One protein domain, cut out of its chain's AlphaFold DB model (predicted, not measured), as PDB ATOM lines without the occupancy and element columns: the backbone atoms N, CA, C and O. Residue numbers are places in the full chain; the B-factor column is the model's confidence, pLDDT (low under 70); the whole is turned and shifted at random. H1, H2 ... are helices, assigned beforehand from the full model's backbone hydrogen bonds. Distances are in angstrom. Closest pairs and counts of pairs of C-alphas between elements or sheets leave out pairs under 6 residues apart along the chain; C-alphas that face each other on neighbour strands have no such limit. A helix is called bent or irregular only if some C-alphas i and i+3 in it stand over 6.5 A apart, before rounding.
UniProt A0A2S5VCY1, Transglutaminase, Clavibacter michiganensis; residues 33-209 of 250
ATOM      1  N   ILE A  33      73.829 104.854 139.978       97.44
ATOM      2  CA  ILE A  33      73.016 106.066 140.153       97.44
ATOM      3  C   ILE A  33      73.799 107.313 139.754       97.44
ATOM      4  O   ILE A  33      73.253 108.166 139.060       97.44
ATOM      5  N   ALA A  34      75.072 107.412 140.138       98.31
ATOM      6  CA  ALA A  34      75.930 108.510 139.715       98.31
ATOM      7  C   ALA A  34      76.022 108.573 138.186       98.31
ATOM      8  O   ALA A  34      75.838 109.646 137.626       98.31
ATOM      9  N   ALA A  35      76.205 107.437 137.507       98.25
ATOM     10  CA  ALA A  35      76.235 107.380 136.049       98.25
ATOM     11  C   ALA A  35      74.920 107.878 135.419       98.25
ATOM     12  O   ALA A  35      74.957 108.706 134.515       98.25
ATOM     13  N   LEU A  36      73.760 107.452 135.934       98.00
ATOM     14  CA  LEU A  36      72.454 107.945 135.466       98.00
ATOM     15  C   LEU A  36      72.300 109.461 135.648       98.00
ATOM     16  O   LEU A  36      71.818 110.149 134.749       98.00
ATOM     17  N   LEU A  37      72.717 109.987 136.800       98.19
ATOM     18  CA  LEU A  37      72.646 111.418 137.092       98.19
ATOM     19  C   LEU A  37      73.635 112.223 136.239       98.19
ATOM     20  O   LEU A  37      73.273 113.293 135.773       98.19
ATOM     21  N   VAL A  38      74.840 111.706 135.974       98.19
ATOM     22  CA  VAL A  38      75.803 112.323 135.043       98.19
ATOM     23  C   VAL A  38      75.204 112.409 133.643       98.19
ATOM     24  O   VAL A  38      75.260 113.469 133.027       98.19
ATOM     25  N   VAL A  39      74.574 111.335 133.157       96.38
ATOM     26  CA  VAL A  39      73.888 111.340 131.854       96.38
ATOM     27  C   VAL A  39      72.786 112.398 131.818       96.38
ATOM     28  O   VAL A  39      72.658 113.098 130.819       96.38
ATOM     29  N   ALA A  40      72.019 112.562 132.898       95.62
ATOM     30  CA  ALA A  40      71.028 113.631 132.996       95.62
ATOM     31  C   ALA A  40      71.669 115.030 133.002       95.62
ATOM     32  O   ALA A  40      71.219 115.899 132.262       95.62
ATOM     33  N   VAL A  41      72.753 115.235 133.756       96.31
ATOM     34  CA  VAL A  41      73.479 116.516 133.820       96.31
ATOM     35  C   VAL A  41      74.025 116.925 132.453       96.31
ATOM     36  O   VAL A  41      73.887 118.083 132.067       96.31
ATOM     37  N   VAL A  42      74.589 115.985 131.689       94.56
ATOM     38  CA  VAL A  42      75.068 116.233 130.315       94.56
ATOM     39  C   VAL A  42      73.935 116.721 129.402       94.56
ATOM     40  O   VAL A  42      74.171 117.538 128.516       94.56
ATOM     41  N   GLY A  43      72.692 116.303 129.662       92.12
ATOM     42  CA  GLY A  43      71.508 116.737 128.915       92.12
ATOM     43  C   GLY A  43      71.203 118.228 128.992       92.12
ATOM     44  O   GLY A  43      70.537 118.745 128.104       92.12
ATOM     45  N   PHE A  44      71.715 118.940 129.999       91.44
ATOM     46  CA  PHE A  44      71.572 120.395 130.077       91.44
ATOM     47  C   PHE A  44      72.445 121.143 129.052       91.44
ATOM     48  O   PHE A  44      72.230 122.332 128.822       91.44
ATOM     49  N   GLY A  45      73.408 120.469 128.414       90.69
ATOM     50  CA  GLY A  45      74.385 121.084 127.513       90.69
ATOM     51  C   GLY A  45      73.810 121.981 126.417       90.69
ATOM     52  O   GLY A  45      74.243 123.130 126.336       90.69
ATOM     53  N   PRO A  46      72.829 121.528 125.615       88.94
ATOM     54  CA  PRO A  46      72.238 122.346 124.550       88.94
ATOM     55  C   PRO A  46      71.594 123.642 125.033       88.94
ATOM     56  O   PRO A  46      71.632 124.650 124.336       88.94
ATOM     57  N   ALA A  47      70.999 123.620 126.225       88.50
ATOM     58  CA  ALA A  47      70.290 124.767 126.772       88.50
ATOM     59  C   ALA A  47      71.251 125.792 127.369       88.50
ATOM     60  O   ALA A  47      71.159 126.987 127.089       88.50
ATOM     61  N   PHE A  48      72.190 125.318 128.185       90.06
ATOM     62  CA  PHE A  48      73.055 126.182 128.977       90.06
ATOM     63  C   PHE A  48      74.327 126.595 128.233       90.06
ATOM     64  O   PHE A  48      74.811 127.702 128.454       90.06
ATOM     65  N   GLY A  49      74.862 125.748 127.351       87.88
ATOM     66  CA  GLY A  49      76.162 125.972 126.720       87.88
ATOM     67  C   GLY A  49      77.326 126.032 127.722       87.88
ATOM     68  O   GLY A  49      77.154 125.943 128.940       87.88
ATOM     69  N   GLY A  50      78.552 126.173 127.207       89.25
ATOM     70  CA  GLY A  50      79.765 126.254 128.032       89.25
ATOM     71  C   GLY A  50      79.972 125.038 128.951       89.25
ATOM     72  O   GLY A  50      79.504 123.940 128.670       89.25
ATOM     73  N   SER A  51      80.700 125.225 130.057       91.12
ATOM     74  CA  SER A  51      80.967 124.177 131.064       91.12
ATOM     75  C   SER A  51      80.406 124.494 132.455       91.12
ATOM     76  O   SER A  51      80.432 123.634 133.336       91.12
ATOM     77  N   GLY A  52      79.857 125.697 132.665       92.25
ATOM     78  CA  GLY A  52      79.354 126.140 133.971       92.25
ATOM     79  C   GLY A  52      78.262 125.227 134.533       92.25
ATOM     80  O   GLY A  52      78.293 124.880 135.712       92.25
ATOM     81  N   TYR A  53      77.349 124.741 133.684       93.31
ATOM     82  CA  TYR A  53      76.298 123.807 134.105       93.31
ATOM     83  C   TYR A  53      76.851 122.436 134.524       93.31
ATOM     84  O   TYR A  53      76.249 121.785 135.375       93.31
ATOM     85  N   LEU A  54      77.990 121.998 133.966       95.50
ATOM     86  CA  LEU A  54      78.646 120.751 134.369       95.50
ATOM     87  C   LEU A  54      79.233 120.899 135.767       95.50
ATOM     88  O   LEU A  54      79.033 120.024 136.600       95.50
ATOM     89  N   VAL A  55      79.907 122.018 136.047       95.88
ATOM     90  CA  VAL A  55      80.436 122.307 137.389       95.88
ATOM     91  C   VAL A  55      79.292 122.375 138.402       95.88
ATOM     92  O   VAL A  55      79.343 121.706 139.434       95.88
ATOM     93  N   ALA A  56      78.224 123.101 138.069       95.94
ATOM     94  CA  ALA A  56      77.025 123.229 138.890       95.94
ATOM     95  C   ALA A  56      76.352 121.866 139.155       95.94
ATOM     96  O   ALA A  56      76.127 121.479 140.303       95.94
ATOM     97  N   GLY A  57      76.065 121.106 138.096       97.31
ATOM     98  CA  GLY A  57      75.382 119.815 138.174       97.31
ATOM     99  C   GLY A  57      76.224 118.737 138.857       97.31
ATOM    100  O   GLY A  57      75.755 118.097 139.798       97.31
ATOM    101  N   LEU A  58      77.484 118.557 138.453       98.31
ATOM    102  CA  LEU A  58      78.380 117.570 139.068       98.31
ATOM    103  C   LEU A  58      78.703 117.928 140.523       98.31
ATOM    104  O   LEU A  58      78.749 117.035 141.370       98.31
ATOM    105  N   GLY A  59      78.847 119.217 140.842       98.06
ATOM    106  CA  GLY A  59      78.965 119.686 142.222       98.06
ATOM    107  C   GLY A  59      77.734 119.315 143.053       98.06
ATOM    108  O   GLY A  59      77.868 118.730 144.129       98.06
ATOM    109  N   GLY A  60      76.530 119.554 142.522       98.31
ATOM    110  CA  GLY A  60      75.270 119.118 143.133       98.31
ATOM    111  C   GLY A  60      75.196 117.602 143.348       98.31
ATOM    112  O   GLY A  60      74.795 117.157 144.421       98.31
ATOM    113  N   LEU A  61      75.647 116.804 142.374       98.62
ATOM    114  CA  LEU A  61      75.695 115.340 142.458       98.62
ATOM    115  C   LEU A  61      76.609 114.868 143.593       98.62
ATOM    116  O   LEU A  61      76.191 114.056 144.423       98.62
ATOM    117  N   VAL A  62      77.846 115.368 143.637       98.56
ATOM    118  CA  VAL A  62      78.841 114.983 144.650       98.56
ATOM    119  C   VAL A  62      78.359 115.370 146.048       98.56
ATOM    120  O   VAL A  62      78.407 114.551 146.970       98.56
ATOM    121  N   LEU A  63      77.836 116.587 146.202       98.56
ATOM    122  CA  LEU A  63      77.298 117.075 147.470       98.56
ATOM    123  C   LEU A  63      76.071 116.274 147.918       98.56
ATOM    124  O   LEU A  63      75.974 115.897 149.088       98.56
ATOM    125  N   GLY A  64      75.156 115.948 147.006       98.38
ATOM    126  CA  GLY A  64      73.976 115.155 147.337       98.38
ATOM    127  C   GLY A  64      74.298 113.699 147.672       98.38
ATOM    128  O   GLY A  64      73.706 113.143 148.601       98.38
ATOM    129  N   LEU A  65      75.293 113.098 147.009       98.31
ATOM    130  CA  LEU A  65      75.846 111.799 147.406       98.31
ATOM    131  C   LEU A  65      76.420 111.857 148.825       98.31
ATOM    132  O   LEU A  65      76.128 110.978 149.640       98.31
ATOM    133  N   ALA A  66      77.196 112.897 149.142       98.06
ATOM    134  CA  ALA A  66      77.748 113.090 150.478       98.06
ATOM    135  C   ALA A  66      76.632 113.202 151.530       98.06
ATOM    136  O   ALA A  66      76.636 112.443 152.501       98.06
ATOM    137  N   ILE A  67      75.623 114.052 151.309       98.00
ATOM    138  CA  ILE A  67      74.461 114.191 152.206       98.00
ATOM    139  C   ILE A  67      73.744 112.849 152.392       98.00
ATOM    140  O   ILE A  67      73.438 112.463 153.523       98.00
ATOM    141  N   ALA A  68      73.485 112.111 151.310       97.06
ATOM    142  CA  ALA A  68      72.784 110.833 151.380       97.06
ATOM    143  C   ALA A  68      73.581 109.776 152.163       97.06
ATOM    144  O   ALA A  68      73.002 109.066 152.994       97.06
ATOM    145  N   LEU A  69      74.901 109.702 151.955       95.94
ATOM    146  CA  LEU A  69      75.800 108.805 152.684       95.94
ATOM    147  C   LEU A  69      75.893 109.173 154.166       95.94
ATOM    148  O   LEU A  69      75.727 108.294 155.015       95.94
ATOM    149  N   LEU A  70      76.121 110.451 154.496       96.25
ATOM    150  CA  LEU A  70      76.139 110.918 155.885       96.25
ATOM    151  C   LEU A  70      74.791 110.667 156.556       96.25
ATOM    152  O   LEU A  70      74.742 110.103 157.644       96.25
ATOM    153  N   GLY A  71      73.690 110.996 155.888       95.69
ATOM    154  CA  GLY A  71      72.354 110.764 156.413       95.69
ATOM    155  C   GLY A  71      72.052 109.278 156.628       95.69
ATOM    156  O   GLY A  71      71.404 108.926 157.612       95.69
ATOM    157  N   ALA A  72      72.527 108.391 155.748       93.06
ATOM    158  CA  ALA A  72      72.389 106.946 155.927       93.06
ATOM    159  C   ALA A  72      73.228 106.433 157.111       93.06
ATOM    160  O   ALA A  72      72.741 105.612 157.889       93.06
ATOM    161  N   ARG A  73      74.455 106.945 157.289       93.44
ATOM    162  CA  ARG A  73      75.339 106.595 158.417       93.44
ATOM    163  C   ARG A  73      74.794 107.083 159.756       93.44
ATOM    164  O   ARG A  73      74.786 106.326 160.720       93.44
ATOM    165  N   LEU A  74      74.304 108.320 159.797       94.25
ATOM    166  CA  LEU A  74      73.774 108.967 160.998       94.25
ATOM    167  C   LEU A  74      72.305 108.613 161.277       94.25
ATOM    168  O   LEU A  74      71.746 109.081 162.262       94.25
ATOM    169  N   ARG A  75      71.664 107.804 160.417       91.69
ATOM    170  CA  ARG A  75      70.224 107.490 160.475       91.69
ATOM    171  C   ARG A  75      69.350 108.752 160.561       91.69
ATOM    172  O   ARG A  75      68.329 108.766 161.241       91.69
ATOM    173  N   ALA A  76      69.761 109.803 159.853       93.06
ATOM    174  CA  ALA A  76      69.104 111.103 159.869       93.06
ATOM    175  C   ALA A  76      67.648 110.990 159.388       93.06
ATOM    176  O   ALA A  76      67.374 110.349 158.364       93.06
ATOM    177  N   ASN A  77      66.721 111.631 160.101       94.50
ATOM    178  CA  ASN A  77      65.326 111.740 159.677       94.50
ATOM    179  C   ASN A  77      65.185 112.689 158.468       94.50
ATOM    180  O   ASN A  77      66.155 113.313 158.027       94.50
ATOM    181  N   ILE A  78      63.972 112.784 157.913       93.88
ATOM    182  CA  ILE A  78      63.731 113.611 156.724       93.88
ATOM    183  C   ILE A  78      64.006 115.094 156.990       93.88
ATOM    184  O   ILE A  78      64.643 115.730 156.165       93.88
ATOM    185  N   LEU A  79      63.642 115.607 158.172       95.94
ATOM    186  CA  LEU A  79      63.867 117.005 158.552       95.94
ATOM    187  C   LEU A  79      65.355 117.364 158.557       95.94
ATOM    188  O   LEU A  79      65.748 118.372 157.981       95.94
ATOM    189  N   MET A  80      66.193 116.515 159.152       95.81
ATOM    190  CA  MET A  80      67.638 116.721 159.207       95.81
ATOM    191  C   MET A  80      68.277 116.618 157.817       95.81
ATOM    192  O   MET A  80      69.192 117.375 157.506       95.81
ATOM    193  N   LEU A  81      67.774 115.726 156.957       96.25
ATOM    194  CA  LEU A  81      68.249 115.599 155.578       96.25
ATOM    195  C   LEU A  81      67.852 116.811 154.724       96.25
ATOM    196  O   LEU A  81      68.675 117.324 153.967       96.25
ATOM    197  N   SER A  82      66.620 117.298 154.878       96.50
ATOM    198  CA  SER A  82      66.125 118.520 154.241       96.50
ATOM    199  C   SER A  82      66.909 119.746 154.708       96.50
ATOM    200  O   SER A  82      67.358 120.526 153.873       96.50
ATOM    201  N   ALA A  83      67.153 119.881 156.016       97.06
ATOM    202  CA  ALA A  83      67.958 120.962 156.580       97.06
ATOM    203  C   ALA A  83      69.407 120.920 156.072       97.06
ATOM    204  O   ALA A  83      69.937 121.946 155.657       97.06
ATOM    205  N   ALA A  84      70.028 119.736 156.027       97.56
ATOM    206  CA  ALA A  84      71.368 119.569 155.465       97.56
ATOM    207  C   ALA A  84      71.413 119.929 153.974       97.56
ATOM    208  O   ALA A  84      72.340 120.601 153.535       97.56
ATOM    209  N   THR A  85      70.399 119.528 153.202       97.94
ATOM    210  CA  THR A  85      70.299 119.858 151.772       97.94
ATOM    211  C   THR A  85      70.166 121.364 151.563       97.94
ATOM    212  O   THR A  85      70.876 121.923 150.733       97.94
ATOM    213  N   LEU A  86      69.317 122.033 152.351       97.44
ATOM    214  CA  LEU A  86      69.152 123.486 152.309       97.44
ATOM    215  C   LEU A  86      70.445 124.217 152.693       97.44
ATOM    216  O   LEU A  86      70.846 125.162 152.020       97.44
ATOM    217  N   LEU A  87      71.121 123.763 153.748       96.62
ATOM    218  CA  LEU A  87      72.371 124.355 154.215       96.62
ATOM    219  C   LEU A  87      73.490 124.192 153.178       96.62
ATOM    220  O   LEU A  87      74.197 125.148 152.878       96.62
ATOM    221  N   VAL A  88      73.613 123.011 152.573       97.44
ATOM    222  CA  VAL A  88      74.564 122.762 151.483       97.44
ATOM    223  C   VAL A  88      74.236 123.608 150.256       97.44
ATOM    224  O   VAL A  88      75.150 124.186 149.676       97.44
ATOM    225  N   TYR A  89      72.954 123.738 149.904       96.81
ATOM    226  CA  TYR A  89      72.503 124.620 148.829       96.81
ATOM    227  C   TYR A  89      72.928 126.077 149.074       96.81
ATOM    228  O   TYR A  89      73.462 126.716 148.173       96.81
ATOM    229  N   MET A  90      72.771 126.583 150.300       95.19
ATOM    230  CA  MET A  90      73.178 127.946 150.668       95.19
ATOM    231  C   MET A  90      74.700 128.141 150.666       95.19
ATOM    232  O   MET A  90      75.190 129.154 150.175       95.19
ATOM    233  N   ILE A  91      75.458 127.183 151.207       94.25
ATOM    234  CA  ILE A  91      76.917 127.302 151.353       94.25
ATOM    235  C   ILE A  91      77.626 127.147 150.005       94.25
ATOM    236  O   ILE A  91      78.526 127.921 149.689       94.25
ATOM    237  N   PHE A  92      77.226 126.159 149.203       95.38
ATOM    238  CA  PHE A  92      77.915 125.817 147.958       95.38
ATOM    239  C   PHE A  92      77.249 126.404 146.711       95.38
ATOM    240  O   PHE A  92      77.866 126.413 145.647       95.38
ATOM    241  N   GLY A  93      76.031 126.942 146.821       92.38
ATOM    242  CA  GLY A  93      75.347 127.597 145.706       92.38
ATOM    243  C   GLY A  93      76.086 128.827 145.183       92.38
ATOM    244  O   GLY A  93      76.049 129.083 143.984       92.38
ATOM    245  N   GLY A  94      76.824 129.532 146.042       92.25
ATOM    246  CA  GLY A  94      77.718 130.618 145.641       92.25
ATOM    247  C   GLY A  94      78.722 130.189 144.567       92.25
ATOM    248  O   GLY A  94      78.546 130.544 143.405       92.25
ATOM    249  N   PRO A  95      79.748 129.397 144.921       91.81
ATOM    250  CA  PRO A  95      80.790 128.999 143.974       91.81
ATOM    251  C   PRO A  95      80.271 128.155 142.800       91.81
ATOM    252  O   PRO A  95      80.853 128.202 141.719       91.81
ATOM    253  N   LEU A  96      79.197 127.375 142.986       92.38
ATOM    254  CA  LEU A  96      78.716 126.441 141.961       92.38
ATOM    255  C   LEU A  96      77.670 127.027 141.007       92.38
ATOM    256  O   LEU A  96      77.587 126.564 139.873       92.38
ATOM    257  N   ALA A  97      76.858 127.992 141.444       89.88
ATOM    258  CA  ALA A  97      75.722 128.488 140.663       89.88
ATOM    259  C   ALA A  97      75.727 130.008 140.437       89.88
ATOM    260  O   ALA A  97      75.220 130.469 139.415       89.88
ATOM    261  N   VAL A  98      76.299 130.792 141.352       89.00
ATOM    262  CA  VAL A  98      76.407 132.259 141.231       89.00
ATOM    263  C   VAL A  98      77.816 132.747 141.602       89.00
ATOM    264  O   VAL A  98      77.983 133.545 142.527       89.00
ATOM    265  N   PRO A  99      78.866 132.280 140.896       85.81
ATOM    266  CA  PRO A  99      80.249 132.538 141.299       85.81
ATOM    267  C   PRO A  99      80.593 134.033 141.313       85.81
ATOM    268  O   PRO A  99      81.381 134.475 142.146       85.81
ATOM    269  N   THR A 100      79.950 134.832 140.456       84.25
ATOM    270  CA  THR A 100      80.189 136.276 140.314       84.25
ATOM    271  C   THR A 100      79.801 137.098 141.542       84.25
ATOM    272  O   THR A 100      80.298 138.210 141.685       84.25
ATOM    273  N   THR A 101      78.944 136.584 142.429       83.50
ATOM    274  CA  THR A 101      78.489 137.316 143.627       83.50
ATOM    275  C   THR A 101      79.230 136.893 144.900       83.50
ATOM    276  O   THR A 101      78.944 137.408 145.983       83.50
ATOM    277  N   THR A 102      80.155 135.931 144.809       82.69
ATOM    278  CA  THR A 102      80.900 135.412 145.966       82.69
ATOM    279  C   THR A 102      82.122 136.261 146.304       82.69
ATOM    280  O   THR A 102      82.840 136.742 145.430       82.69
ATOM    281  N   LEU A 103      82.403 136.405 147.599       81.31
ATOM    282  CA  LEU A 103      83.641 137.012 148.075       81.31
ATOM    283  C   LEU A 103      84.784 136.002 147.900       81.31
ATOM    284  O   LEU A 103      84.680 134.848 148.330       81.31
ATOM    285  N   PHE A 104      85.871 136.432 147.255       80.31
ATOM    286  CA  PHE A 104      87.047 135.598 146.953       80.31
ATOM    287  C   PHE A 104      86.729 134.297 146.189       80.31
ATOM    288  O   PHE A 104      87.485 133.332 146.268       80.31
ATOM    289  N   GLY A 105      85.600 134.244 145.474       75.19
ATOM    290  CA  GLY A 105      85.193 133.072 144.695       75.19
ATOM    291  C   GLY A 105      84.575 131.923 145.504       75.19
ATOM    292  O   GLY A 105      84.209 130.911 144.911       75.19
ATOM    293  N   VAL A 106      84.474 132.030 146.836       79.50
ATOM    294  CA  VAL A 106      84.048 130.904 147.698       79.50
ATOM    295  C   VAL A 106      83.066 131.320 148.790       79.50
ATOM    296  O   VAL A 106      82.135 130.573 149.083       79.50
ATOM    297  N   VAL A 107      83.244 132.490 149.406       86.56
ATOM    298  CA  VAL A 107      82.445 132.895 150.570       86.56
ATOM    299  C   VAL A 107      81.136 133.549 150.103       86.56
ATOM    300  O   VAL A 107      81.191 134.543 149.371       86.56
ATOM    301  N   PRO A 108      79.954 133.040 150.508       87.25
ATOM    302  CA  PRO A 108      78.677 133.645 150.141       87.25
ATOM    303  C   PRO A 108      78.546 135.070 150.688       87.25
ATOM    304  O   PRO A 108      78.720 135.301 151.885       87.25
ATOM    305  N   SER A 109      78.207 136.023 149.820       91.62
ATOM    306  CA  SER A 109      77.818 137.376 150.224       91.62
ATOM    307  C   SER A 109      76.309 137.451 150.507       91.62
ATOM    308  O   SER A 109      75.555 136.519 150.213       91.62
ATOM    309  N   LEU A 110      75.831 138.583 151.038       91.50
ATOM    310  CA  LEU A 110      74.387 138.823 151.172       91.50
ATOM    311  C   LEU A 110      73.674 138.781 149.808       91.50
ATOM    312  O   LEU A 110      72.544 138.301 149.709       91.50
ATOM    313  N   GLU A 111      74.353 139.228 148.749       91.19
ATOM    314  CA  GLU A 111      73.863 139.143 147.376       91.19
ATOM    315  C   GLU A 111      73.775 137.690 146.898       91.19
ATOM    316  O   GLU A 111      72.749 137.311 146.338       91.19
ATOM    317  N   THR A 112      74.770 136.845 147.206       91.56
ATOM    318  CA  THR A 112      74.707 135.394 146.943       91.56
ATOM    319  C   THR A 112      73.486 134.765 147.602       91.56
ATOM    320  O   THR A 112      72.742 134.037 146.948       91.56
ATOM    321  N   ILE A 113      73.250 135.051 148.886       92.75
ATOM    322  CA  ILE A 113      72.110 134.485 149.622       92.75
ATOM    323  C   ILE A 113      70.795 134.920 148.968       92.75
ATOM    324  O   ILE A 113      69.923 134.087 148.720       92.75
ATOM    325  N   ARG A 114      70.663 136.209 148.631       93.56
ATOM    326  CA  ARG A 114      69.484 136.738 147.937       93.56
ATOM    327  C   ARG A 114      69.282 136.068 146.577       93.56
ATOM    328  O   ARG A 114      68.165 135.650 146.281       93.56
ATOM    329  N   ALA A 115      70.338 135.948 145.776       92.81
ATOM    330  CA  ALA A 115      70.293 135.320 144.461       92.81
ATOM    331  C   ALA A 115      69.876 133.847 144.551       92.81
ATOM    332  O   ALA A 115      69.044 133.411 143.764       92.81
ATOM    333  N   LEU A 116      70.374 133.098 145.540       93.19
ATOM    334  CA  LEU A 116      69.980 131.705 145.754       93.19
ATOM    335  C   LEU A 116      68.510 131.589 146.165       93.19
ATOM    336  O   LEU A 116      67.758 130.850 145.541       93.19
ATOM    337  N   VAL A 117      68.066 132.351 147.166       94.81
ATOM    338  CA  VAL A 117      66.671 132.297 147.638       94.81
ATOM    339  C   VAL A 117      65.688 132.658 146.521       94.81
ATOM    340  O   VAL A 117      64.710 131.945 146.303       94.81
ATOM    341  N   LEU A 118      65.954 133.742 145.792       93.94
ATOM    342  CA  LEU A 118      65.096 134.191 144.695       93.94
ATOM    343  C   LEU A 118      65.223 133.282 143.461       93.94
ATOM    344  O   LEU A 118      64.230 133.018 142.781       93.94
ATOM    345  N   GLY A 119      66.415 132.745 143.201       91.44
ATOM    346  CA  GLY A 119      66.712 131.884 142.060       91.44
ATOM    347  C   GLY A 119      65.952 130.561 142.059       91.44
ATOM    348  O   GLY A 119      65.686 130.013 140.994       91.44
ATOM    349  N   VAL A 120      65.487 130.084 143.220       91.69
ATOM    350  CA  VAL A 120      64.569 128.930 143.283       91.69
ATOM    351  C   VAL A 120      63.315 129.169 142.429       91.69
ATOM    352  O   VAL A 120      62.822 128.240 141.791       91.69
ATOM    353  N   VAL A 121      62.807 130.404 142.397       91.75
ATOM    354  CA  VAL A 121      61.580 130.768 141.672       91.75
ATOM    355  C   VAL A 121      61.882 131.448 140.342       91.75
ATOM    356  O   VAL A 121      61.191 131.186 139.362       91.75
ATOM    357  N   PHE A 122      62.886 132.321 140.275       90.69
ATOM    358  CA  PHE A 122      63.127 133.102 139.062       90.69
ATOM    359  C   PHE A 122      64.013 132.382 138.048       90.69
ATOM    360  O   PHE A 122      63.696 132.432 136.866       90.69
ATOM    361  N   SER A 123      65.027 131.618 138.471       89.69
ATOM    362  CA  SER A 123      66.008 131.063 137.528       89.69
ATOM    363  C   SER A 123      65.391 130.116 136.499       89.69
ATOM    364  O   SER A 123      65.769 130.159 135.336       89.69
ATOM    365  N   TRP A 124      64.422 129.276 136.881       88.25
ATOM    366  CA  TRP A 124      63.761 128.385 135.917       88.25
ATOM    367  C   TRP A 124      62.853 129.149 134.949       88.25
ATOM    368  O   TRP A 124      62.737 128.763 133.790       88.25
ATOM    369  N   LYS A 125      62.230 130.240 135.404       88.88
ATOM    370  CA  LYS A 125      61.416 131.113 134.556       88.88
ATOM    371  C   LYS A 125      62.302 131.866 133.570       88.88
ATOM    372  O   LYS A 125      61.953 131.962 132.400       88.88
ATOM    373  N   ASP A 126      63.455 132.336 134.033       88.69
ATOM    374  CA  ASP A 126      64.425 133.046 133.209       88.69
ATOM    375  C   ASP A 126      64.963 132.131 132.106       88.69
ATOM    376  O   ASP A 126      64.958 132.535 130.947       88.69
ATOM    377  N   VAL A 127      65.281 130.864 132.409       87.56
ATOM    378  CA  VAL A 127      65.656 129.854 131.393       87.56
ATOM    379  C   VAL A 127      64.613 129.730 130.276       87.56
ATOM    380  O   VAL A 127      64.984 129.526 129.126       87.56
ATOM    381  N   LEU A 128      63.320 129.849 130.590       86.44
ATOM    382  CA  LEU A 128      62.241 129.725 129.601       86.44
ATOM    383  C   LEU A 128      62.036 130.986 128.751       86.44
ATOM    384  O   LEU A 128      61.363 130.920 127.725       86.44
ATOM    385  N   THR A 129      62.562 132.132 129.187       88.19
ATOM    386  CA  THR A 129      62.380 133.428 128.509       88.19
ATOM    387  C   THR A 129      63.646 133.957 127.847       88.19
ATOM    388  O   THR A 129      63.556 134.809 126.969       88.19
ATOM    389  N   LEU A 130      64.813 133.491 128.290       87.00
ATOM    390  CA  LEU A 130      66.105 133.897 127.758       87.00
ATOM    391  C   LEU A 130      66.419 133.147 126.465       87.00
ATOM    392  O   LEU A 130      66.039 131.990 126.278       87.00
ATOM    393  N   GLU A 131      67.155 133.811 125.578       85.06
ATOM    394  CA  GLU A 131      67.704 133.158 124.399       85.06
ATOM    395  C   GLU A 131      68.836 132.200 124.783       85.06
ATOM    396  O   GLU A 131      69.598 132.422 125.728       85.06
ATOM    397  N   THR A 132      68.935 131.095 124.052       81.62
ATOM    398  CA  THR A 132      69.982 130.101 124.271       81.62
ATOM    399  C   THR A 132      71.269 130.522 123.572       81.62
ATOM    400  O   THR A 132      71.192 130.956 122.421       81.62
ATOM    401  N   PRO A 133      72.451 130.334 124.187       84.38
ATOM    402  CA  PRO A 133      72.712 129.586 125.422       84.38
ATOM    403  C   PRO A 133      72.448 130.382 126.713       84.38
ATOM    404  O   PRO A 133      73.075 131.407 126.977       84.38
ATOM    405  N   VAL A 134      71.584 129.850 127.585       86.00
ATOM    406  CA  VAL A 134      71.137 130.566 128.797       86.00
ATOM    407  C   VAL A 134      72.196 130.616 129.906       86.00
ATOM    408  O   VAL A 134      72.092 131.412 130.836       86.00
ATOM    409  N   GLY A 135      73.233 129.777 129.831       81.12
ATOM    410  CA  GLY A 135      74.287 129.690 130.847       81.12
ATOM    411  C   GLY A 135      75.243 130.883 130.869       81.12
ATOM    412  O   GLY A 135      76.047 130.981 131.793       81.12
ATOM    413  N   ALA A 136      75.151 131.792 129.893       80.06
ATOM    414  CA  ALA A 136      75.862 133.070 129.911       80.06
ATOM    415  C   ALA A 136      75.231 134.088 130.882       80.06
ATOM    416  O   ALA A 136      75.895 135.040 131.293       80.06
ATOM    417  N   PHE A 137      73.965 133.891 131.264       82.44
ATOM    418  CA  PHE A 137      73.247 134.800 132.149       82.44
ATOM    419  C   PHE A 137      73.430 134.427 133.624       82.44
ATOM    420  O   PHE A 137      73.491 133.256 134.013       82.44
ATOM    421  N   ALA A 138      73.501 135.456 134.467       71.69
ATOM    422  CA  ALA A 138      73.681 135.294 135.902       71.69
ATOM    423  C   ALA A 138      72.528 134.494 136.529       71.69
ATOM    424  O   ALA A 138      71.371 134.638 136.146       71.69
ATOM    425  N   SER A 139      72.838 133.678 137.540       79.38
ATOM    426  CA  SER A 139      71.858 132.925 138.349       79.38
ATOM    427  C   SER A 139      71.089 131.813 137.633       79.38
ATOM    428  O   SER A 139      70.363 131.061 138.286       79.38
ATOM    429  N   VAL A 140      71.280 131.620 136.330       87.81
ATOM    430  CA  VAL A 140      70.605 130.556 135.575       87.81
ATOM    431  C   VAL A 140      71.151 129.170 135.955       87.81
ATOM    432  O   VAL A 140      70.394 128.204 136.063       87.81
ATOM    433  N   LEU A 141      72.439 129.078 136.309       93.00
ATOM    434  CA  LEU A 141      73.090 127.844 136.780       93.00
ATOM    435  C   LEU A 141      72.517 127.297 138.104       93.00
ATOM    436  O   LEU A 141      72.805 126.155 138.476       93.00
ATOM    437  N   ILE A 142      71.659 128.057 138.794       94.94
ATOM    438  CA  ILE A 142      70.915 127.576 139.966       94.94
ATOM    439  C   ILE A 142      70.018 126.395 139.589       94.94
ATOM    440  O   ILE A 142      69.886 125.470 140.386       94.94
ATOM    441  N   VAL A 143      69.453 126.378 138.376       94.81
ATOM    442  CA  VAL A 143      68.575 125.295 137.905       94.81
ATOM    443  C   VAL A 143      69.304 123.944 137.867       94.81
ATOM    444  O   VAL A 143      68.877 123.041 138.595       94.81
ATOM    445  N   PRO A 144      70.407 123.763 137.108       95.62
ATOM    446  CA  PRO A 144      71.120 122.488 137.072       95.62
ATOM    447  C   PRO A 144      71.716 122.123 138.436       95.62
ATOM    448  O   PRO A 144      71.701 120.945 138.798       95.62
ATOM    449  N   TYR A 145      72.181 123.102 139.223       97.25
ATOM    450  CA  TYR A 145      72.687 122.854 140.576       97.25
ATOM    451  C   TYR A 145      71.604 122.302 141.511       97.25
ATOM    452  O   TYR A 145      71.757 121.212 142.067       97.25
ATOM    453  N   LEU A 146      70.496 123.030 141.666       97.25
ATOM    454  CA  LEU A 146      69.417 122.688 142.589       97.25
ATOM    455  C   LEU A 146      68.719 121.392 142.171       97.25
ATOM    456  O   LEU A 146      68.510 120.514 143.009       97.25
ATOM    457  N   ALA A 147      68.403 121.242 140.880       97.50
ATOM    458  CA  ALA A 147      67.758 120.040 140.362       97.50
ATOM    459  C   ALA A 147      68.626 118.799 140.606       97.50
ATOM    460  O   ALA A 147      68.134 117.789 141.117       97.50
ATOM    461  N   THR A 148      69.929 118.883 140.315       98.44
ATOM    462  CA  THR A 148      70.843 117.751 140.506       98.44
ATOM    463  C   THR A 148      71.095 117.461 141.982       98.44
ATOM    464  O   THR A 148      71.134 116.292 142.372       98.44
ATOM    465  N   LEU A 149      71.215 118.485 142.832       98.56
ATOM    466  CA  LEU A 149      71.363 118.321 144.280       98.56
ATOM    467  C   LEU A 149      70.155 117.588 144.881       98.56
ATOM    468  O   LEU A 149      70.318 116.580 145.567       98.56
ATOM    469  N   VAL A 150      68.935 118.034 144.583       98.38
ATOM    470  CA  VAL A 150      67.714 117.389 145.093       98.38
ATOM    471  C   VAL A 150      67.577 115.966 144.545       98.38
ATOM    472  O   VAL A 150      67.350 115.026 145.313       98.38
ATOM    473  N   ALA A 151      67.762 115.777 143.236       98.38
ATOM    474  CA  ALA A 151      67.647 114.465 142.606       98.38
ATOM    475  C   ALA A 151      68.678 113.467 143.147       98.38
ATOM    476  O   ALA A 151      68.327 112.319 143.417       98.38
ATOM    477  N   SER A 152      69.925 113.896 143.359       98.44
ATOM    478  CA  SER A 152      70.984 113.050 143.918       98.44
ATOM    479  C   SER A 152      70.723 112.688 145.379       98.44
ATOM    480  O   SER A 152      70.768 111.502 145.713       98.44
ATOM    481  N   VAL A 153      70.355 113.650 146.238       98.38
ATOM    482  CA  VAL A 153      69.984 113.371 147.639       98.38
ATOM    483  C   VAL A 153      68.877 112.320 147.700       98.38
ATOM    484  O   VAL A 153      68.992 111.356 148.463       98.38
ATOM    485  N   LEU A 154      67.829 112.462 146.881       97.88
ATOM    486  CA  LEU A 154      66.714 111.518 146.834       97.88
ATOM    487  C   LEU A 154      67.130 110.158 146.261       97.88
ATOM    488  O   LEU A 154      66.887 109.137 146.905       97.88
ATOM    489  N   ALA A 155      67.779 110.121 145.094       97.38
ATOM    490  CA  ALA A 155      68.168 108.879 144.425       97.38
ATOM    491  C   ALA A 155      69.096 108.033 145.304       97.38
ATOM    492  O   ALA A 155      68.821 106.853 145.547       97.38
ATOM    493  N   PHE A 156      70.152 108.637 145.853       97.44
ATOM    494  CA  PHE A 156      71.081 107.936 146.736       97.44
ATOM    495  C   PHE A 156      70.417 107.540 148.055       97.44
ATOM    496  O   PHE A 156      70.587 106.406 148.506       97.44
ATOM    497  N   SER A 157      69.586 108.400 148.655       96.19
ATOM    498  CA  SER A 157      68.856 108.032 149.877       96.19
ATOM    499  C   SER A 157      67.910 106.858 149.642       96.19
ATOM    500  O   SER A 157      67.841 105.949 150.471       96.19
ATOM    501  N   PHE A 158      67.226 106.817 148.499       94.75
ATOM    502  CA  PHE A 158      66.369 105.701 148.116       94.75
ATOM    503  C   PHE A 158      67.174 104.423 147.887       94.75
ATOM    504  O   PHE A 158      66.772 103.366 148.374       94.75
ATOM    505  N   ALA A 159      68.335 104.502 147.237       92.62
ATOM    506  CA  ALA A 159      69.197 103.339 147.045       92.62
ATOM    507  C   ALA A 159      69.722 102.737 148.351       92.62
ATOM    508  O   ALA A 159      69.754 101.508 148.505       92.62
ATOM    509  N   LEU A 160      70.121 103.607 149.278       91.62
ATOM    510  CA  LEU A 160      70.756 103.230 150.535       91.62
ATOM    511  C   LEU A 160      69.746 102.796 151.602       91.62
ATOM    512  O   LEU A 160      70.065 101.930 152.415       91.62
ATOM    513  N   ARG A 161      68.539 103.379 151.617       89.12
ATOM    514  CA  ARG A 161      67.574 103.194 152.717       89.12
ATOM    515  C   ARG A 161      66.365 102.335 152.357       89.12
ATOM    516  O   ARG A 161      65.812 101.686 153.242       89.12
ATOM    517  N   LEU A 162      65.925 102.312 151.096       87.31
ATOM    518  CA  LEU A 162      64.727 101.560 150.715       87.31
ATOM    519  C   LEU A 162      65.052 100.099 150.388       87.31
ATOM    520  O   LEU A 162      66.035  99.776 149.720       87.31
ATOM    521  N   ARG A 163      64.149  99.197 150.799       78.12
ATOM    522  CA  ARG A 163      64.215  97.767 150.438       78.12
ATOM    523  C   ARG A 163      64.062  97.564 148.928       78.12
ATOM    524  O   ARG A 163      64.808  96.798 148.331       78.12
ATOM    525  N   ARG A 164      63.107  98.272 148.311       83.19
ATOM    526  CA  ARG A 164      62.845  98.251 146.862       83.19
ATOM    527  C   ARG A 164      63.613  99.359 146.172       83.19
ATOM    528  O   ARG A 164      63.039 100.346 145.737       83.19
ATOM    529  N   ALA A 165      64.917  99.237 146.064       76.75
ATOM    530  CA  ALA A 165      65.672 100.402 145.644       76.75
ATOM    531  C   ALA A 165      65.595 100.717 144.130       76.75
ATOM    532  O   ALA A 165      66.207 101.677 143.692       76.75
ATOM    533  N   ALA A 166      64.727 100.031 143.364       85.00
ATOM    534  CA  ALA A 166      64.213 100.520 142.075       85.00
ATOM    535  C   ALA A 166      63.570 101.920 142.173       85.00
ATOM    536  O   ALA A 166      63.597 102.667 141.202       85.00
ATOM    537  N   TRP A 167      63.075 102.317 143.355       91.88
ATOM    538  CA  TRP A 167      62.620 103.688 143.614       91.88
ATOM    539  C   TRP A 167      63.705 104.748 143.368       91.88
ATOM    540  O   TRP A 167      63.367 105.886 143.075       91.88
ATOM    541  N   ALA A 168      64.994 104.391 143.423       91.19
ATOM    542  CA  ALA A 168      66.090 105.310 143.113       91.19
ATOM    543  C   ALA A 168      66.147 105.727 141.631       91.19
ATOM    544  O   ALA A 168      66.733 106.760 141.319       91.19
ATOM    545  N   LEU A 169      65.512 104.967 140.728       94.12
ATOM    546  CA  LEU A 169      65.397 105.349 139.316       94.12
ATOM    547  C   LEU A 169      64.429 106.512 139.115       94.12
ATOM    548  O   LEU A 169      64.566 107.229 138.133       94.12
ATOM    549  N   LEU A 170      63.472 106.716 140.026       96.88
ATOM    550  CA  LEU A 170      62.466 107.763 139.875       96.88
ATOM    551  C   LEU A 170      63.110 109.159 139.940       96.88
ATOM    552  O   LEU A 170      62.957 109.888 138.966       96.88
ATOM    553  N   PRO A 171      63.889 109.544 140.975       97.38
ATOM    554  CA  PRO A 171      64.538 110.857 140.978       97.38
ATOM    555  C   PRO A 171      65.543 111.039 139.833       97.38
ATOM    556  O   PRO A 171      65.623 112.126 139.267       97.38
ATOM    557  N   ALA A 172      66.273 109.983 139.452       97.06
ATOM    558  CA  ALA A 172      67.194 110.034 138.316       97.06
ATOM    559  C   ALA A 172      66.454 110.254 136.985       97.06
ATOM    560  O   ALA A 172      66.868 111.081 136.177       97.06
ATOM    561  N   GLY A 173      65.334 109.556 136.779       96.50
ATOM    562  CA  GLY A 173      64.477 109.715 135.607       96.50
ATOM    563  C   GLY A 173      63.806 111.084 135.561       96.50
ATOM    564  O   GLY A 173      63.752 111.693 134.501       96.50
ATOM    565  N   VAL A 174      63.364 111.611 136.706       97.44
ATOM    566  CA  VAL A 174      62.831 112.978 136.798       97.44
ATOM    567  C   VAL A 174      63.894 113.997 136.399       97.44
ATOM    568  O   VAL A 174      63.606 114.849 135.568       97.44
ATOM    569  N   LEU A 175      65.127 113.894 136.911       97.31
ATOM    570  CA  LEU A 175      66.212 114.794 136.503       97.31
ATOM    571  C   LEU A 175      66.503 114.690 135.001       97.31
ATOM    572  O   LEU A 175      66.702 115.708 134.347       97.31
ATOM    573  N   PHE A 176      66.498 113.474 134.454       94.94
ATOM    574  CA  PHE A 176      66.696 113.236 133.026       94.94
ATOM    575  C   PHE A 176      65.605 113.902 132.174       94.94
ATOM    576  O   PHE A 176      65.915 114.601 131.213       94.94
ATOM    577  N   VAL A 177      64.337 113.759 132.566       93.81
ATOM    578  CA  VAL A 177      63.206 114.430 131.908       93.81
ATOM    579  C   VAL A 177      63.313 115.948 132.034       93.81
ATOM    580  O   VAL A 177      63.075 116.645 131.056       93.81
ATOM    581  N   VAL A 178      63.707 116.465 133.199       92.81
ATOM    582  CA  VAL A 178      63.937 117.903 133.413       92.81
ATOM    583  C   VAL A 178      65.034 118.423 132.482       92.81
ATOM    584  O   VAL A 178      64.848 119.460 131.853       92.81
ATOM    585  N   ALA A 179      66.143 117.696 132.338       91.12
ATOM    586  CA  ALA A 179      67.218 118.072 131.424       91.12
ATOM    587  C   ALA A 179      66.749 118.107 129.961       91.12
ATOM    588  O   ALA A 179      67.043 119.065 129.252       91.12
ATOM    589  N   ILE A 180      65.958 117.117 129.532       87.69
ATOM    590  CA  ILE A 180      65.347 117.101 128.194       87.69
ATOM    591  C   ILE A 180      64.367 118.264 128.016       87.69
ATOM    592  O   ILE A 180      64.371 118.902 126.970       87.69
ATOM    593  N   ALA A 181      63.535 118.546 129.021       86.25
ATOM    594  CA  ALA A 181      62.517 119.593 128.959       86.25
ATOM    595  C   ALA A 181      63.123 120.995 128.810       86.25
ATOM    596  O   ALA A 181      62.527 121.846 128.156       86.25
ATOM    597  N   PHE A 182      64.299 121.226 129.396       83.19
ATOM    598  CA  PHE A 182      65.051 122.465 129.208       83.19
ATOM    599  C   PHE A 182      65.899 122.480 127.928       83.19
ATOM    600  O   PHE A 182      66.354 123.550 127.540       83.19
ATOM    601  N   GLY A 183      66.117 121.333 127.276       72.00
ATOM    602  CA  GLY A 183      66.915 121.213 126.056       72.00
ATOM    603  C   GLY A 183      66.358 122.020 124.878       72.00
ATOM    604  O   GLY A 183      65.149 122.176 124.711       72.00
ATOM    605  N   THR A 184      67.255 122.532 124.035       67.19
ATOM    606  CA  THR A 184      66.905 123.266 122.811       67.19
ATOM    607  C   THR A 184      66.617 122.318 121.648       67.19
ATOM    608  O   THR A 184      66.834 121.109 121.727       67.19
ATOM    609  N   ARG A 185      66.127 122.873 120.528       56.81
ATOM    610  CA  ARG A 185      65.959 122.121 119.269       56.81
ATOM    611  C   ARG A 185      67.286 121.633 118.683       56.81
ATOM    612  O   ARG A 185      67.258 120.716 117.865       56.81
ATOM    613  N   ASP A 186      68.416 122.203 119.108       55.16
ATOM    614  CA  ASP A 186      69.735 121.707 118.738       55.16
ATOM    615  C   ASP A 186      70.006 120.402 119.480       55.16
ATOM    616  O   ASP A 186      70.259 120.333 120.683       55.16
ATOM    617  N   THR A 187      69.863 119.321 118.726       46.56
ATOM    618  CA  THR A 187      69.857 117.956 119.224       46.56
ATOM    619  C   THR A 187      71.201 117.581 119.848       46.56
ATOM    620  O   THR A 187      72.117 117.170 119.135       46.56
ATOM    621  N   ALA A 188      71.295 117.559 121.181       55.62
ATOM    622  CA  ALA A 188      72.221 116.653 121.871       55.62
ATOM    623  C   ALA A 188      71.711 115.222 121.716       55.62
ATOM    624  O   ALA A 188      71.199 114.655 122.672       55.62
ATOM    625  N   ALA A 189      71.755 114.688 120.490       70.56
ATOM    626  CA  ALA A 189      71.395 113.318 120.122       70.56
ATOM    627  C   ALA A 189      70.451 112.634 121.145       70.56
ATOM    628  O   ALA A 189      70.857 111.668 121.800       70.56
ATOM    629  N   PRO A 190      69.216 113.145 121.346       76.44
ATOM    630  CA  PRO A 190      68.393 112.798 122.512       76.44
ATOM    631  C   PRO A 190      68.077 111.300 122.565       76.44
ATOM    632  O   PRO A 190      67.944 110.713 123.636       76.44
ATOM    633  N   ILE A 191      68.050 110.663 121.392       83.06
ATOM    634  CA  ILE A 191      67.943 109.214 121.232       83.06
ATOM    635  C   ILE A 191      69.149 108.502 121.856       83.06
ATOM    636  O   ILE A 191      68.965 107.592 122.657       83.06
ATOM    637  N   VAL A 192      70.378 108.918 121.534       87.25
ATOM    638  CA  VAL A 192      71.606 108.322 122.085       87.25
ATOM    639  C   VAL A 192      71.638 108.498 123.599       87.25
ATOM    640  O   VAL A 192      71.879 107.537 124.323       87.25
ATOM    641  N   GLN A 193      71.322 109.695 124.091       88.12
ATOM    642  CA  GLN A 193      71.304 109.966 125.526       88.12
ATOM    643  C   GLN A 193      70.244 109.124 126.258       88.12
ATOM    644  O   GLN A 193      70.528 108.549 127.310       88.12
ATOM    645  N   GLY A 194      69.049 108.985 125.675       90.06
ATOM    646  CA  GLY A 194      67.985 108.118 126.179       90.06
ATOM    647  C   GLY A 194      68.368 106.640 126.176       90.06
ATOM    648  O   GLY A 194      68.115 105.946 127.160       90.06
ATOM    649  N   LEU A 195      69.034 106.162 125.122       93.75
ATOM    650  CA  LEU A 195      69.545 104.792 125.036       93.75
ATOM    651  C   LEU A 195      70.626 104.521 126.083       93.75
ATOM    652  O   LEU A 195      70.589 103.477 126.729       93.75
ATOM    653  N   VAL A 196      71.549 105.461 126.299       95.12
ATOM    654  CA  VAL A 196      72.578 105.352 127.344       95.12
ATOM    655  C   VAL A 196      71.928 105.316 128.726       95.12
ATOM    656  O   VAL A 196      72.223 104.419 129.518       95.12
ATOM    657  N   PHE A 197      70.996 106.230 129.009       95.00
ATOM    658  CA  PHE A 197      70.269 106.255 130.279       95.00
ATOM    659  C   PHE A 197      69.501 104.946 130.513       95.00
ATOM    660  O   PHE A 197      69.638 104.315 131.564       95.00
ATOM    661  N   ALA A 198      68.729 104.497 129.520       94.81
ATOM    662  CA  ALA A 198      67.961 103.259 129.591       94.81
ATOM    663  C   ALA A 198      68.868 102.033 129.744       94.81
ATOM    664  O   ALA A 198      68.591 101.172 130.577       94.81
ATOM    665  N   GLY A 199      69.974 101.970 129.000       97.06
ATOM    666  CA  GLY A 199      70.956 100.892 129.078       97.06
ATOM    667  C   GLY A 199      71.558 100.765 130.474       97.06
ATOM    668  O   GLY A 199      71.543  99.676 131.048       97.06
ATOM    669  N   ILE A 200      71.999 101.879 131.070       96.75
ATOM    670  CA  ILE A 200      72.528 101.899 132.444       96.75
ATOM    671  C   ILE A 200      71.444 101.480 133.444       96.75
ATOM    672  O   ILE A 200      71.693 100.637 134.310       96.75
ATOM    673  N   ALA A 201      70.226 102.020 133.319       94.81
ATOM    674  CA  ALA A 201      69.123 101.710 134.226       94.81
ATOM    675  C   ALA A 201      68.736 100.223 134.169       94.81
ATOM    676  O   ALA A 201      68.557  99.587 135.213       94.81
ATOM    677  N   LEU A 202      68.649  99.650 132.965       95.19
ATOM    678  CA  LEU A 202      68.340  98.239 132.743       95.19
ATOM    679  C   LEU A 202      69.466  97.327 133.227       95.19
ATOM    680  O   LEU A 202      69.179  96.353 133.923       95.19
ATOM    681  N   ALA A 203      70.726  97.646 132.916       95.19
ATOM    682  CA  ALA A 203      71.884  96.876 133.365       95.19
ATOM    683  C   ALA A 203      71.950  96.824 134.895       95.19
ATOM    684  O   ALA A 203      72.054  95.746 135.489       95.19
ATOM    685  N   TRP A 204      71.791  97.975 135.550       94.88
ATOM    686  CA  TRP A 204      71.759  98.048 137.006       94.88
ATOM    687  C   TRP A 204      70.562  97.298 137.604       94.88
ATOM    688  O   TRP A 204      70.705  96.560 138.583       94.88
ATOM    689  N   TRP A 205      69.376  97.420 137.003       92.31
ATOM    690  CA  TRP A 205      68.191  96.709 137.476       92.31
ATOM    691  C   TRP A 205      68.310  95.189 137.320       92.31
ATOM    692  O   TRP A 205      67.929  94.440 138.227       92.31
ATOM    693  N   ALA A 206      68.864  94.725 136.198       91.88
ATOM    694  CA  ALA A 206      69.144  93.318 135.936       91.88
ATOM    695  C   ALA A 206      70.162  92.757 136.936       91.88
ATOM    696  O   ALA A 206      69.910  91.701 137.526       91.88
ATOM    697  N   TRP A 207      71.249  93.493 137.192       91.62
ATOM    698  CA  TRP A 207      72.243  93.149 138.207       91.62
ATOM    699  C   TRP A 207      71.617  93.064 139.604       91.62
ATOM    700  O   TRP A 207      71.791  92.080 140.318       91.62
ATOM    701  N   ARG A 208      70.775  94.023 139.992       87.31
ATOM    702  CA  ARG A 208      70.119  93.964 141.304       87.31
ATOM    703  C   ARG A 208      69.184  92.765 141.446       87.31
ATOM    704  O   ARG A 208      69.167  92.099 142.479       87.31
ATOM    705  N   ARG A 209      68.425  92.459 140.392       87.50
ATOM    706  CA  ARG A 209      67.554  91.276 140.342       87.50
ATOM    707  C   ARG A 209      68.343  89.971 140.389       87.50
ATOM    708  O   ARG A 209      67.818  88.984 140.903       87.50
TER     709      ARG A 209
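Overview. This is residues 33 to 209 of the 250 residues of the protein "Transglutaminase" of Clavibacter michiganensis (UniProt A0A2S5VCY1). Look for a slab of six helices side by side in two layers, H3, H1 and H8 in one and H4, H6 and H7 in the other, with H5 laid across one end of H4 and H6. The six make an up-and-down bundle, each running against the one before it, with H8 along one edge. The printed part has 177 residues with eight named helices, H1 to H8 in order, and no named strand; the class is all helix. It is compact, with a radius of gyration of the C-alphas of 16.1 A and spans of 48 by 42 by 24 A.

Arrangement. Start at H1, residues 33 to 42, which touches H7, residues 165 to 182, at a shallow tilt of 3 degrees, the same way; their closest C-alphas, of Ala 40 and Phe 176, are 4.4 A apart. Next comes H2, residues 45 to 48, close but not clearly touching H7, with C-alphas 47 and 182 at 6.2 A. H3, residues 52 to 73, touches H1 with residues 53 to 61 alone, closest at C-alphas 57 and 41, 5.8 A. H3 forms a helical hairpin with H4, residues 78 to 97, closest at C-alphas 56 and 96, 4.8 A. H5, residues 110 to 129, is about perpendicular to H4 at 85 degrees and touches it with residues 112 to 116 alone, closest at C-alphas 112 and 94, 5.8 A. The hub is H6, residues 142 to 161, touching five helices; it touches H3 at a shallow tilt of 28 degrees, the same way, with C-alphas 149 and 60 closest at 4.1 A. H6 and H7 form a helical hairpin, closest at C-alphas 155 and 168, 4.3 A. H8, residues 190 to 209, touches H1, closest at C-alphas 197 and 36, 5.9 A, and only just touches H7, with 3 pairs of C-alphas within 8 A. Every O i to N i+4 pair is within hydrogen-bond range in H1, H3, H6 and H8, against 14 of 16 in H4, 13 of 16 in H5 and 10 of 14 in H7; H2 is too short for one, and its 1 O i to N i+3 pair is not within range.

Along the chain. Find C-alpha 33 at (73.016, 106.066, 140.153), where H1 begins. H3 runs 31.6 A, H6 27.7 A and H7 27.5 A. H4, 25.0 A, and H5, 26.2 A, are only just irregular: C-alphas 91 and 94 are 6.7 A apart, C-alphas 121 and 124 6.6 A. H8, 28.0 A, ends at C-alpha 209, (67.554, 91.276, 140.342).

Size, cuts and confidence. The C-alphas farthest apart, of Leu 110 and Arg 209, are 49.2 A apart. The printed part has no cut; its long links are residues 98 to 109 and 130 to 141. The model's pLDDT is under 70 at residues 184 to 188.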